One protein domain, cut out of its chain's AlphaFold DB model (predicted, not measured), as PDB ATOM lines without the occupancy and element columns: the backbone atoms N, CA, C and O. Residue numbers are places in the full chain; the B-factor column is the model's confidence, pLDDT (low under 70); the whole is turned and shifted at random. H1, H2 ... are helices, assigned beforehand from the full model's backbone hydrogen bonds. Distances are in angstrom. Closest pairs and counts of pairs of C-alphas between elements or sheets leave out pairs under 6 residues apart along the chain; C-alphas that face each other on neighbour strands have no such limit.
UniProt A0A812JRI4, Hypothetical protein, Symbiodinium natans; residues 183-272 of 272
ATOM      1  N   GLU A 183     -34.612 -37.225 -28.980       91.00
ATOM      2  CA  GLU A 183     -34.784 -38.649 -29.272       91.00
ATOM      3  C   GLU A 183     -33.618 -39.485 -28.725       91.00
ATOM      4  O   GLU A 183     -33.828 -40.531 -28.103       91.00
ATOM      5  N   VAL A 184     -32.383 -39.004 -28.908       90.62
ATOM      6  CA  VAL A 184     -31.183 -39.704 -28.434       90.62
ATOM      7  C   VAL A 184     -31.088 -39.636 -26.917       90.62
ATOM      8  O   VAL A 184     -30.876 -40.669 -26.281       90.62
ATOM      9  N   VAL A 185     -31.333 -38.464 -26.324       92.12
ATOM     10  CA  VAL A 185     -31.340 -38.303 -24.865       92.12
ATOM     11  C   VAL A 185     -32.417 -39.175 -24.230       92.12
ATOM     12  O   VAL A 185     -32.119 -39.877 -23.270       92.12
ATOM     13  N   ARG A 186     -33.637 -39.233 -24.784       91.62
ATOM     14  CA  ARG A 186     -34.694 -40.135 -24.288       91.62
ATOM     15  C   ARG A 186     -34.262 -41.596 -24.309       91.62
ATOM     16  O   ARG A 186     -34.570 -42.329 -23.371       91.62
ATOM     17  N   GLN A 187     -33.589 -42.038 -25.367       91.06
ATOM     18  CA  GLN A 187     -33.083 -43.406 -25.459       91.06
ATOM     19  C   GLN A 187     -31.967 -43.657 -24.427       91.06
ATOM     20  O   GLN A 187     -31.972 -44.690 -23.758       91.06
ATOM     21  N   ALA A 188     -31.056 -42.695 -24.256       89.81
ATOM     22  CA  ALA A 188     -29.967 -42.754 -23.288       89.81
ATOM     23  C   ALA A 188     -30.491 -42.831 -21.844       89.81
ATOM     24  O   ALA A 188     -30.144 -43.764 -21.120       89.81
ATOM     25  N   VAL A 189     -31.399 -41.930 -21.447       91.69
ATOM     26  CA  VAL A 189     -31.956 -41.899 -20.080       91.69
ATOM     27  C   VAL A 189     -32.824 -43.114 -19.761       91.69
ATOM     28  O   VAL A 189     -32.864 -43.539 -18.611       91.69
ATOM     29  N   LYS A 190     -33.474 -43.718 -20.768       89.69
ATOM     30  CA  LYS A 190     -34.177 -45.003 -20.608       89.69
ATOM     31  C   LYS A 190     -33.226 -46.144 -20.275       89.69
ATOM     32  O   LYS A 190     -33.623 -47.069 -19.580       89.69
ATOM     33  N   SER A 191     -32.008 -46.116 -20.817       86.44
ATOM     34  CA  SER A 191     -31.005 -47.123 -20.487       86.44
ATOM     35  C   SER A 191     -30.360 -46.833 -19.136       86.44
ATOM     36  O   SER A 191     -30.105 -47.772 -18.384       86.44
ATOM     37  N   ARG A 192     -30.036 -45.563 -18.857       85.62
ATOM     38  CA  ARG A 192     -29.385 -45.116 -17.622       85.62
ATOM     39  C   ARG A 192     -29.809 -43.687 -17.276       85.62
ATOM     40  O   ARG A 192     -29.407 -42.737 -17.943       85.62
ATOM     41  N   GLY A 193     -30.596 -43.526 -16.211       85.56
ATOM     42  CA  GLY A 193     -31.184 -42.232 -15.841       85.56
ATOM     43  C   GLY A 193     -30.164 -41.116 -15.566       85.56
ATOM     44  O   GLY A 193     -30.429 -39.956 -15.873       85.56
ATOM     45  N   ASN A 194     -28.963 -41.451 -15.087       87.56
ATOM     46  CA  ASN A 194     -27.888 -40.487 -14.831       87.56
ATOM     47  C   ASN A 194     -27.280 -39.852 -16.100       87.56
ATOM     48  O   ASN A 194     -26.555 -38.870 -15.988       87.56
ATOM     49  N   CYS A 195     -27.609 -40.324 -17.311       88.94
ATOM     50  CA  CYS A 195     -27.229 -39.635 -18.554       88.94
ATOM     51  C   CYS A 195     -27.805 -38.216 -18.669       88.94
ATOM     52  O   CYS A 195     -27.279 -37.414 -19.441       88.94
ATOM     53  N   LEU A 196     -28.869 -37.902 -17.917       90.38
ATOM     54  CA  LEU A 196     -29.507 -36.586 -17.920       90.38
ATOM     55  C   LEU A 196     -28.533 -35.456 -17.545       90.38
ATOM     56  O   LEU A 196     -28.689 -34.349 -18.049       90.38
ATOM     57  N   GLU A 197     -27.512 -35.738 -16.729       91.88
ATOM     58  CA  GLU A 197     -26.465 -34.784 -16.334       91.88
ATOM     59  C   GLU A 197     -25.788 -34.111 -17.536       91.88
ATOM     60  O   GLU A 197     -25.532 -32.909 -17.517       91.88
ATOM     61  N   PHE A 198     -25.551 -34.876 -18.604       90.75
ATOM     62  CA  PHE A 198     -24.824 -34.410 -19.785       90.75
ATOM     63  C   PHE A 198     -25.739 -33.929 -20.912       90.75
ATOM     64  O   PHE A 198     -25.243 -33.479 -21.944       90.75
ATOM     65  N   ALA A 199     -27.060 -34.022 -20.748       91.38
ATOM     66  CA  ALA A 199     -28.005 -33.497 -21.724       91.38
ATOM     67  C   ALA A 199     -27.965 -31.960 -21.765       91.38
ATOM     68  O   ALA A 199     -27.581 -31.292 -20.799       91.38
ATOM     69  N   SER A 200     -28.401 -31.385 -22.888       93.00
ATOM     70  CA  SER A 200     -28.510 -29.931 -23.020       93.00
ATOM     71  C   SER A 200     -29.408 -29.330 -21.932       93.00
ATOM     72  O   SER A 200     -30.346 -29.962 -21.439       93.00
ATOM     73  N   GLU A 201     -29.154 -28.075 -21.558       90.25
ATOM     74  CA  GLU A 201     -29.968 -27.365 -20.559       90.25
ATOM     75  C   GLU A 201     -31.458 -27.341 -20.907       90.25
ATOM     76  O   GLU A 201     -32.303 -27.491 -20.025       90.25
ATOM     77  N   ALA A 202     -31.782 -27.204 -22.195       91.69
ATOM     78  CA  ALA A 202     -33.157 -27.237 -22.678       91.69
ATOM     79  C   ALA A 202     -33.841 -28.578 -22.363       91.69
ATOM     80  O   ALA A 202     -34.989 -28.597 -21.922       91.69
ATOM     81  N   LEU A 203     -33.131 -29.700 -22.522       91.94
ATOM     82  CA  LEU A 203     -33.666 -31.030 -22.225       91.94
ATOM     83  C   LEU A 203     -33.701 -31.336 -20.725       91.94
ATOM     84  O   LEU A 203     -34.614 -32.025 -20.275       91.94
ATOM     85  N   ARG A 204     -32.783 -30.774 -19.931       92.44
ATOM     86  CA  ARG A 204     -32.833 -30.847 -18.457       92.44
ATOM     87  C   ARG A 204     -33.998 -30.055 -17.854       92.44
ATOM     88  O   ARG A 204     -34.428 -30.366 -16.746       92.44
ATOM     89  N   LYS A 205     -34.528 -29.072 -18.590       92.38
ATOM     90  CA  LYS A 205     -35.773 -28.341 -18.288       92.38
ATOM     91  C   LYS A 205     -37.021 -29.004 -18.879       92.38
ATOM     92  O   LYS A 205     -38.140 -28.588 -18.583       92.38
ATOM     93  N   ASN A 206     -36.866 -30.026 -19.721       93.19
ATOM     94  CA  ASN A 206     -37.998 -30.720 -20.318       93.19
ATOM     95  C   ASN A 206     -38.549 -31.763 -19.340       93.19
ATOM     96  O   ASN A 206     -37.967 -32.832 -19.132       93.19
ATOM     97  N   ARG A 207     -39.726 -31.466 -18.784       91.56
ATOM     98  CA  ARG A 207     -40.419 -32.314 -17.811       91.56
ATOM     99  C   ARG A 207     -40.596 -33.760 -18.278       91.56
ATOM    100  O   ARG A 207     -40.449 -34.671 -17.466       91.56
ATOM    101  N   ASP A 208     -40.879 -34.000 -19.557       92.25
ATOM    102  CA  ASP A 208     -41.130 -35.359 -20.046       92.25
ATOM    103  C   ASP A 208     -39.853 -36.201 -20.121       92.25
ATOM    104  O   ASP A 208     -39.893 -37.406 -19.869       92.25
ATOM    105  N   VAL A 209     -38.717 -35.581 -20.449       92.44
ATOM    106  CA  VAL A 209     -37.409 -36.253 -20.464       92.44
ATOM    107  C   VAL A 209     -36.959 -36.542 -19.035       92.44
ATOM    108  O   VAL A 209     -36.589 -37.677 -18.726       92.44
ATOM    109  N   VAL A 210     -37.077 -35.552 -18.143       92.62
ATOM    110  CA  VAL A 210     -36.741 -35.693 -16.719       92.62
ATOM    111  C   VAL A 210     -37.588 -36.779 -16.064       92.62
ATOM    112  O   VAL A 210     -37.048 -37.648 -15.387       92.62
ATOM    113  N   LYS A 211     -38.898 -36.819 -16.320       92.56
ATOM    114  CA  LYS A 211     -39.788 -37.854 -15.773       92.56
ATOM    115  C   LYS A 211     -39.356 -39.269 -16.164       92.56
ATOM    116  O   LYS A 211     -39.430 -40.173 -15.334       92.56
ATOM    117  N   VAL A 212     -38.901 -39.468 -17.405       92.62
ATOM    118  CA  VAL A 212     -38.378 -40.766 -17.862       92.62
ATOM    119  C   VAL A 212     -37.059 -41.100 -17.163       92.62
ATOM    120  O   VAL A 212     -36.903 -42.226 -16.701       92.62
ATOM    121  N   ALA A 213     -36.148 -40.133 -17.036       91.88
ATOM    122  CA  ALA A 213     -34.869 -40.331 -16.355       91.88
ATOM    123  C   ALA A 213     -35.053 -40.698 -14.872       91.88
ATOM    124  O   ALA A 213     -34.469 -41.667 -14.397       91.88
ATOM    125  N   VAL A 214     -35.930 -39.973 -14.169       92.75
ATOM    126  CA  VAL A 214     -36.246 -40.168 -12.743       92.75
ATOM    127  C   VAL A 214     -36.938 -41.507 -12.481       92.75
ATOM    128  O   VAL A 214     -36.742 -42.120 -11.432       92.75
ATOM    129  N   ALA A 215     -37.749 -41.982 -13.429       91.06
ATOM    130  CA  ALA A 215     -38.391 -43.287 -13.325       91.06
ATOM    131  C   ALA A 215     -37.384 -44.452 -13.379       91.06
ATOM    132  O   ALA A 215     -37.652 -45.502 -12.790       91.06
ATOM    133  N   GLU A 216     -36.255 -44.268 -14.072       90.19
ATOM    134  CA  GLU A 216     -35.181 -45.261 -14.172       90.19
ATOM    135  C   GLU A 216     -34.168 -45.137 -13.022       90.19
ATOM    136  O   GLU A 216     -33.840 -46.127 -12.361       90.19
ATOM    137  N   ASP A 217     -33.706 -43.917 -12.741       87.94
ATOM    138  CA  ASP A 217     -32.816 -43.610 -11.622       87.94
ATOM    139  C   ASP A 217     -33.334 -42.396 -10.851       87.94
ATOM    140  O   ASP A 217     -33.353 -41.278 -11.359       87.94
ATOM    141  N   ALA A 218     -33.711 -42.604  -9.591       89.00
ATOM    142  CA  ALA A 218     -34.199 -41.536  -8.724       89.00
ATOM    143  C   ALA A 218     -33.168 -40.406  -8.541       89.00
ATOM    144  O   ALA A 218     -33.557 -39.248  -8.397       89.00
ATOM    145  N   ASN A 219     -31.867 -40.722  -8.606       88.38
ATOM    146  CA  ASN A 219     -30.802 -39.720  -8.510       88.38
ATOM    147  C   ASN A 219     -30.786 -38.772  -9.716       88.38
ATOM    148  O   ASN A 219     -30.248 -37.671  -9.614       88.38
ATOM    149  N   ALA A 220     -31.414 -39.155 -10.837       90.25
ATOM    150  CA  ALA A 220     -31.502 -38.308 -12.018       90.25
ATOM    151  C   ALA A 220     -32.243 -36.990 -11.748       90.25
ATOM    152  O   ALA A 220     -31.996 -36.003 -12.437       90.25
ATOM    153  N   LEU A 221     -33.112 -36.951 -10.727       91.12
ATOM    154  CA  LEU A 221     -33.829 -35.734 -10.348       91.12
ATOM    155  C   LEU A 221     -32.856 -34.604  -9.991       91.12
ATOM    156  O   LEU A 221     -33.093 -33.473 -10.391       91.12
ATOM    157  N   GLY A 222     -31.731 -34.911  -9.337       90.38
ATOM    158  CA  GLY A 222     -30.724 -33.915  -8.947       90.38
ATOM    159  C   GLY A 222     -30.013 -33.228 -10.120       90.38
ATOM    160  O   GLY A 222     -29.377 -32.198  -9.923       90.38
ATOM    161  N   TYR A 223     -30.139 -33.763 -11.338       90.12
ATOM    162  CA  TYR A 223     -29.573 -33.163 -12.550       90.12
ATOM    163  C   TYR A 223     -30.580 -32.328 -13.349       90.12
ATOM    164  O   TYR A 223     -30.188 -31.649 -14.299       90.12
ATOM    165  N   ALA A 224     -31.867 -32.379 -12.999       91.81
ATOM    166  CA  ALA A 224     -32.890 -31.537 -13.613       91.81
ATOM    167  C   ALA A 224     -32.703 -30.062 -13.222       91.81
ATOM    168  O   ALA A 224     -31.953 -29.745 -12.299       91.81
ATOM    169  N   SER A 225     -33.396 -29.143 -13.896       92.38
ATOM    170  CA  SER A 225     -33.435 -27.739 -13.461       92.38
ATOM    171  C   SER A 225     -34.057 -27.590 -12.070       92.38
ATOM    172  O   SER A 225     -34.964 -28.348 -11.730       92.38
ATOM    173  N   GLU A 226     -33.634 -26.582 -11.304       90.38
ATOM    174  CA  GLU A 226     -34.124 -26.316  -9.936       90.38
ATOM    175  C   GLU A 226     -35.663 -26.301  -9.850       90.38
ATOM    176  O   GLU A 226     -36.239 -26.945  -8.974       90.38
ATOM    177  N   ASP A 227     -36.332 -25.693 -10.835       91.12
ATOM    178  CA  ASP A 227     -37.800 -25.666 -10.933       91.12
ATOM    179  C   ASP A 227     -38.433 -27.071 -10.964       91.12
ATOM    180  O   ASP A 227     -39.471 -27.312 -10.351       91.12
ATOM    181  N   LEU A 228     -37.803 -28.016 -11.670       91.19
ATOM    182  CA  LEU A 228     -38.284 -29.395 -11.793       91.19
ATOM    183  C   LEU A 228     -37.861 -30.262 -10.605       91.19
ATOM    184  O   LEU A 228     -38.550 -31.226 -10.281       91.19
ATOM    185  N   GLN A 229     -36.763 -29.924  -9.930       91.00
ATOM    186  CA  GLN A 229     -36.377 -30.572  -8.674       91.00
ATOM    187  C   GLN A 229     -37.405 -30.304  -7.568       91.00
ATOM    188  O   GLN A 229     -37.692 -31.180  -6.747       91.00
ATOM    189  N   ALA A 230     -37.988 -29.102  -7.569       90.62
ATOM    190  CA  ALA A 230     -39.039 -28.703  -6.642       90.62
ATOM    191  C   ALA A 230     -40.431 -29.267  -6.995       90.62
ATOM    192  O   ALA A 230     -41.338 -29.161  -6.170       90.62
ATOM    193  N   ASP A 231     -40.618 -29.875  -8.178       93.44
ATOM    194  CA  ASP A 231     -41.913 -30.413  -8.614       93.44
ATOM    195  C   ASP A 231     -42.342 -31.609  -7.730       93.44
ATOM    196  O   ASP A 231     -41.710 -32.678  -7.765       93.44
ATOM    197  N   PRO A 232     -43.456 -31.495  -6.975       90.88
ATOM    198  CA  PRO A 232     -43.939 -32.566  -6.108       90.88
ATOM    199  C   PRO A 232     -44.303 -33.855  -6.858       90.88
ATOM    200  O   PRO A 232     -44.262 -34.944  -6.279       90.88
ATOM    201  N   GLU A 233     -44.703 -33.774  -8.131       91.75
ATOM    202  CA  GLU A 233     -44.990 -34.968  -8.926       91.75
ATOM    203  C   GLU A 233     -43.703 -35.735  -9.235       91.75
ATOM    204  O   GLU A 233     -43.669 -36.957  -9.069       91.75
ATOM    205  N   LEU A 234     -42.639 -35.035  -9.634       91.44
ATOM    206  CA  LEU A 234     -41.352 -35.655  -9.946       91.44
ATOM    207  C   LEU A 234     -40.684 -36.236  -8.696       91.44
ATOM    208  O   LEU A 234     -40.151 -37.344  -8.764       91.44
ATOM    209  N   GLN A 235     -40.813 -35.577  -7.541       91.62
ATOM    210  CA  GLN A 235     -40.366 -36.123  -6.253       91.62
ATOM    211  C   GLN A 235     -41.065 -37.449  -5.923       91.62
ATOM    212  O   GLN A 235     -40.408 -38.447  -5.630       91.62
ATOM    213  N   ARG A 236     -42.394 -37.522  -6.083       90.81
ATOM    214  CA  ARG A 236     -43.148 -38.776  -5.883       90.81
ATOM    215  C   ARG A 236     -42.734 -39.879  -6.859       90.81
ATOM    216  O   ARG A 236     -42.788 -41.061  -6.510       90.81
ATOM    217  N   VAL A 237     -42.378 -39.533  -8.098       91.12
ATOM    218  CA  VAL A 237     -41.854 -40.507  -9.072       91.12
ATOM    219  C   VAL A 237     -40.479 -41.011  -8.627       91.12
ATOM    220  O   VAL A 237     -40.271 -42.226  -8.624       91.12
ATOM    221  N   ALA A 238     -39.591 -40.118  -8.179       89.56
ATOM    222  CA  ALA A 238     -38.263 -40.463  -7.673       89.56
ATOM    223  C   ALA A 238     -38.343 -41.400  -6.460       89.56
ATOM    224  O   ALA A 238     -37.698 -42.447  -6.436       89.56
ATOM    225  N   GLU A 239     -39.207 -41.095  -5.490       90.62
ATOM    226  CA  GLU A 239     -39.439 -41.937  -4.311       90.62
ATOM    227  C   GLU A 239     -39.906 -43.347  -4.696       90.62
ATOM    228  O   GLU A 239     -39.395 -44.352  -4.192       90.62
ATOM    229  N   LYS A 240     -40.856 -43.447  -5.635       91.06
ATOM    230  CA  LYS A 240     -41.347 -44.740  -6.134       91.06
ATOM    231  C   LYS A 240     -40.250 -45.530  -6.847       91.06
ATOM    232  O   LYS A 240     -40.161 -46.749  -6.647       91.06
ATOM    233  N   ALA A 241     -39.430 -44.868  -7.660       88.31
ATOM    234  CA  ALA A 241     -38.306 -45.484  -8.360       88.31
ATOM    235  C   ALA A 241     -37.242 -45.989  -7.369       88.31
ATOM    236  O   ALA A 241     -36.857 -47.163  -7.419       88.31
ATOM    237  N   ALA A 242     -36.864 -45.164  -6.388       86.19
ATOM    238  CA  ALA A 242     -35.944 -45.529  -5.312       86.19
ATOM    239  C   ALA A 242     -36.461 -46.734  -4.508       86.19
ATOM    240  O   ALA A 242     -35.743 -47.718  -4.318       86.19
ATOM    241  N   ALA A 243     -37.739 -46.725  -4.118       87.75
ATOM    242  CA  ALA A 243     -38.364 -47.827  -3.387       87.75
ATOM    243  C   ALA A 243     -38.442 -49.126  -4.209       87.75
ATOM    244  O   ALA A 243     -38.347 -50.229  -3.663       87.75
ATOM    245  N   ARG A 244     -38.635 -49.045  -5.533       86.81
ATOM    246  CA  ARG A 244     -38.577 -50.217  -6.424       86.81
ATOM    247  C   ARG A 244     -37.170 -50.812  -6.445       86.81
ATOM    248  O   ARG A 244     -37.032 -52.023  -6.266       86.81
ATOM    249  N   ARG A 245     -36.147 -49.976  -6.621       81.38
ATOM    250  CA  ARG A 245     -34.746 -50.409  -6.695       81.38
ATOM    251  C   ARG A 245     -34.263 -50.980  -5.361       81.38
ATOM    252  O   ARG A 245     -33.659 -52.048  -5.350       81.38
ATOM    253  N   ALA A 246     -34.632 -50.359  -4.239       83.38
ATOM    254  CA  ALA A 246     -34.351 -50.867  -2.895       83.38
ATOM    255  C   ALA A 246     -34.968 -52.256  -2.655       83.38
ATOM    256  O   ALA A 246     -34.299 -53.151  -2.144       83.38
ATOM    257  N   ARG A 247     -36.218 -52.480  -3.089       86.69
ATOM    258  CA  ARG A 247     -36.866 -53.802  -3.008       86.69
ATOM    259  C   ARG A 247     -36.151 -54.853  -3.854       86.69
ATOM    260  O   ARG A 247     -35.931 -55.962  -3.376       86.69
ATOM    261  N   GLN A 248     -35.765 -54.518  -5.085       82.81
ATOM    262  CA  GLN A 248     -35.004 -55.429  -5.947       82.81
ATOM    263  C   GLN A 248     -33.643 -55.788  -5.331       82.81
ATOM    264  O   GLN A 248     -33.285 -56.963  -5.272       82.81
ATOM    265  N   TRP A 249     -32.923 -54.798  -4.797       80.88
ATOM    266  CA  TRP A 249     -31.665 -55.014  -4.080       80.88
ATOM    267  C   TRP A 249     -31.835 -55.872  -2.825       80.88
ATOM    268  O   TRP A 249     -31.014 -56.753  -2.580       80.88
ATOM    269  N   ALA A 250     -32.914 -55.683  -2.062       84.06
ATOM    270  CA  ALA A 250     -33.213 -56.509  -0.896       84.06
ATOM    271  C   ALA A 250     -33.418 -57.987  -1.269       84.06
ATOM    272  O   ALA A 250     -32.916 -58.868  -0.573       84.06
ATOM    273  N   VAL A 251     -34.090 -58.269  -2.393       85.25
ATOM    274  CA  VAL A 251     -34.241 -59.640  -2.912       85.25
ATOM    275  C   VAL A 251     -32.883 -60.233  -3.290       85.25
ATOM    276  O   VAL A 251     -32.587 -61.362  -2.904       85.25
ATOM    277  N   ILE A 252     -32.030 -59.477  -3.990       82.62
ATOM    278  CA  ILE A 252     -30.680 -59.931  -4.366       82.62
ATOM    279  C   ILE A 252     -29.842 -60.246  -3.119       82.62
ATOM    280  O   ILE A 252     -29.241 -61.318  -3.041       82.62
ATOM    281  N   LEU A 253     -29.837 -59.356  -2.123       82.44
ATOM    282  CA  LEU A 253     -29.125 -59.564  -0.859       82.44
ATOM    283  C   LEU A 253     -29.652 -60.785  -0.098       82.44
ATOM    284  O   LEU A 253     -28.866 -61.564   0.441       82.44
ATOM    285  N   TRP A 254     -30.969 -60.983  -0.082       86.69
ATOM    286  CA  TRP A 254     -31.589 -62.152   0.535       86.69
ATOM    287  C   TRP A 254     -31.159 -63.458  -0.153       86.69
ATOM    288  O   TRP A 254     -30.713 -64.384   0.527       86.69
ATOM    289  N   VAL A 255     -31.191 -63.514  -1.492       85.69
ATOM    290  CA  VAL A 255     -30.721 -64.674  -2.275       85.69
ATOM    291  C   VAL A 255     -29.226 -64.930  -2.048       85.69
ATOM    292  O   VAL A 255     -28.824 -66.072  -1.814       85.69
ATOM    293  N   ALA A 256     -28.396 -63.884  -2.056       82.19
ATOM    294  CA  ALA A 256     -26.959 -63.998  -1.813       82.19
ATOM    295  C   ALA A 256     -26.654 -64.552  -0.407       82.19
ATOM    296  O   ALA A 256     -25.794 -65.422  -0.246       82.19
ATOM    297  N   ASN A 257     -27.401 -64.105   0.606       86.44
ATOM    298  CA  ASN A 257     -27.259 -64.571   1.984       86.44
ATOM    299  C   ASN A 257     -27.685 -66.046   2.145       86.44
ATOM    300  O   ASN A 257     -27.007 -66.823   2.821       86.44
ATOM    301  N   ILE A 258     -28.751 -66.480   1.461       82.25
ATOM    302  CA  ILE A 258     -29.134 -67.902   1.400       82.25
ATOM    303  C   ILE A 258     -28.010 -68.745   0.798       82.25
ATOM    304  O   ILE A 258     -27.663 -69.787   1.357       82.25
ATOM    305  N   GLY A 259     -27.398 -68.279  -0.293       73.44
ATOM    306  CA  GLY A 259     -26.252 -68.946  -0.911       73.44
ATOM    307  C   GLY A 259     -25.092 -69.150   0.069       73.44
ATOM    308  O   GLY A 259     -24.572 -70.262   0.185       73.44
ATOM    309  N   GLN A 260     -24.734 -68.119   0.843       73.06
ATOM    310  CA  GLN A 260     -23.675 -68.225   1.853       73.06
ATOM    311  C   GLN A 260     -24.032 -69.174   3.006       73.06
ATOM    312  O   GLN A 260     -23.181 -69.942   3.469       73.06
ATOM    313  N   ARG A 261     -25.293 -69.180   3.457       71.12
ATOM    314  CA  ARG A 261     -25.771 -70.131   4.474       71.12
ATOM    315  C   ARG A 261     -25.697 -71.578   3.982       71.12
ATOM    316  O   ARG A 261     -25.217 -72.437   4.717       71.12
ATOM    317  N   LEU A 262     -26.097 -71.845   2.739       69.44
ATOM    318  CA  LEU A 262     -26.022 -73.182   2.140       69.44
ATOM    319  C   LEU A 262     -24.575 -73.652   1.927       69.44
ATOM    320  O   LEU A 262     -24.273 -74.819   2.171       69.44
ATOM    321  N   GLN A 263     -23.657 -72.755   1.547       62.12
ATOM    322  CA  GLN A 263     -22.225 -73.072   1.458       62.12
ATOM    323  C   GLN A 263     -21.628 -73.454   2.820       62.12
ATOM    324  O   GLN A 263     -20.890 -74.436   2.905       62.12
ATOM    325  N   ARG A 264     -21.983 -72.737   3.896       65.88
ATOM    326  CA  ARG A 264     -21.564 -73.088   5.265       65.88
ATOM    327  C   ARG A 264     -22.087 -74.457   5.699       65.88
ATOM    328  O   ARG A 264     -21.314 -75.250   6.224       65.88
ATOM    329  N   ILE A 265     -23.361 -74.755   5.437       72.31
ATOM    330  CA  ILE A 265     -23.955 -76.068   5.736       72.31
ATOM    331  C   ILE A 265     -23.229 -77.175   4.956       72.31
ATOM    332  O   ILE A 265     -22.835 -78.183   5.534       72.31
ATOM    333  N   ARG A 266     -22.963 -76.970   3.662       67.94
ATOM    334  CA  ARG A 266     -22.248 -77.943   2.821       67.94
ATOM    335  C   ARG A 266     -20.822 -78.226   3.308       67.94
ATOM    336  O   ARG A 266     -20.387 -79.372   3.254       67.94
ATOM    337  N   LEU A 267     -20.105 -77.211   3.793       69.00
ATOM    338  CA  LEU A 267     -18.762 -77.385   4.359       69.00
ATOM    339  C   LEU A 267     -18.778 -78.217   5.648       69.00
ATOM    340  O   LEU A 267     -17.876 -79.035   5.835       69.00
ATOM    341  N   LEU A 268     -19.807 -78.061   6.489       71.44
ATOM    342  CA  LEU A 268     -19.993 -78.870   7.702       71.44
ATOM    343  C   LEU A 268     -20.222 -80.353   7.367       71.44
ATOM    344  O   LEU A 268     -19.585 -81.212   7.968       71.44
ATOM    345  N   PHE A 269     -21.036 -80.644   6.348       62.84
ATOM    346  CA  PHE A 269     -21.299 -82.016   5.887       62.84
ATOM    347  C   PHE A 269     -20.167 -82.650   5.057       62.84
ATOM    348  O   PHE A 269     -20.190 -83.850   4.832       62.84
ATOM    349  N   SER A 270     -19.175 -81.882   4.585       63.88
ATOM    350  CA  SER A 270     -18.003 -82.434   3.867       63.88
ATOM    351  C   SER A 270     -16.832 -82.825   4.779       63.88
ATOM    352  O   SER A 270     -15.842 -83.375   4.304       63.88
ATOM    353  N   ARG A 271     -16.918 -82.479   6.070       56.88
ATOM    354  CA  ARG A 271     -15.902 -82.758   7.100       56.88
ATOM    355  C   ARG A 271     -16.326 -83.858   8.086       56.88
ATOM    356  O   ARG A 271     -15.601 -84.093   9.048       56.88
ATOM    357  N   SER A 272     -17.494 -84.469   7.871       53.38
ATOM    358  CA  SER A 272     -18.019 -85.640   8.598       53.38
ATOM    359  C   SER A 272     -17.850 -86.888   7.740       53.38
ATOM    360  O   SER A 272     -17.609 -87.957   8.334       53.38
TER     361      SER A 272
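AT A GLANCE: This is residues 183 to 272 of the 272 residues of the protein "Hypothetical protein" of Symbiodinium natans (UniProt A0A812JRI4). A small compact head of short helices has one long helix, H7, running out of it as an arm; residues 246 to 272 stick out and make the length. In the head the chain winds in stacked turns: H1, H4 and the first part of H7 form a row, H2 and H5 lie side by side next to it, and the short H3 and H6 lie at the turns. The printed part has 90 residues with seven named helices, H1 to H7 in order, and no named strand: all helix. It is extended, with a radius of gyration of the C-alphas of 19.6 A and spans of 68 by 26 by 15 A.

HOW THE PARTS SIT: Start at H7, residues 232 to 269: its residues 234 to 241 alone touch H4, residues 207 to 216, at a shallow tilt of 13 degrees, the same way, closest at the C-alphas of Ala 215 and Ala 241, 5.4 A. H1, residues 183 to 191, touches H4 at a shallow 24 degrees, the same way, closest at C-alphas 189 and 213, 5.0 A. H5, residues 218 to 223, forms a helical hairpin with H4; their closest C-alphas, 214 and 220, are 5.1 A apart. H2, residues 193 to 198, touches H5 at a shallow 10 degrees, the same way, closest at C-alphas 194 and 220, 5.1 A. H3, residues 201 to 204, only just touches H4, only at the corner, with 3 pairs of C-alphas within 8 A, closest at 204 and 210, 6.5 A; H6, residues 226 to 229, likewise only just touches H5, only at the corner, with 3 pairs, closest at 221 and 229, 6.0 A. Every O i to N i+4 pair is within hydrogen-bond range in H1, H4 and H7; H2 and H5 each have 0 of 2, but 3 of 3 O i to N i+3 pairs, and H3 and H6 are too short for an i+4 pair.

IN THESE COORDINATES: Find C-alpha 183 at (-34.784, -38.649, -29.272), where H1 begins its 12.8 A. H4 runs 14.4 A from C-alpha 207 at (-40.419, -32.314, -17.811). H2 measures 10.8 A, H5 10.3 A, and H3 and H6 5.0 A each. H7 runs 55.7 A to C-alpha 269 at (-21.299, -82.016, 5.887).

THE WHOLE: The two C-alphas farthest apart, those of Ala 202 and Ser 272, are 68.0 A apart. The printed part has no cut, and its six links between helices are tight. Look for pLDDT under 70 at residues 262 to 264, 266 to 267 and 269 to 272.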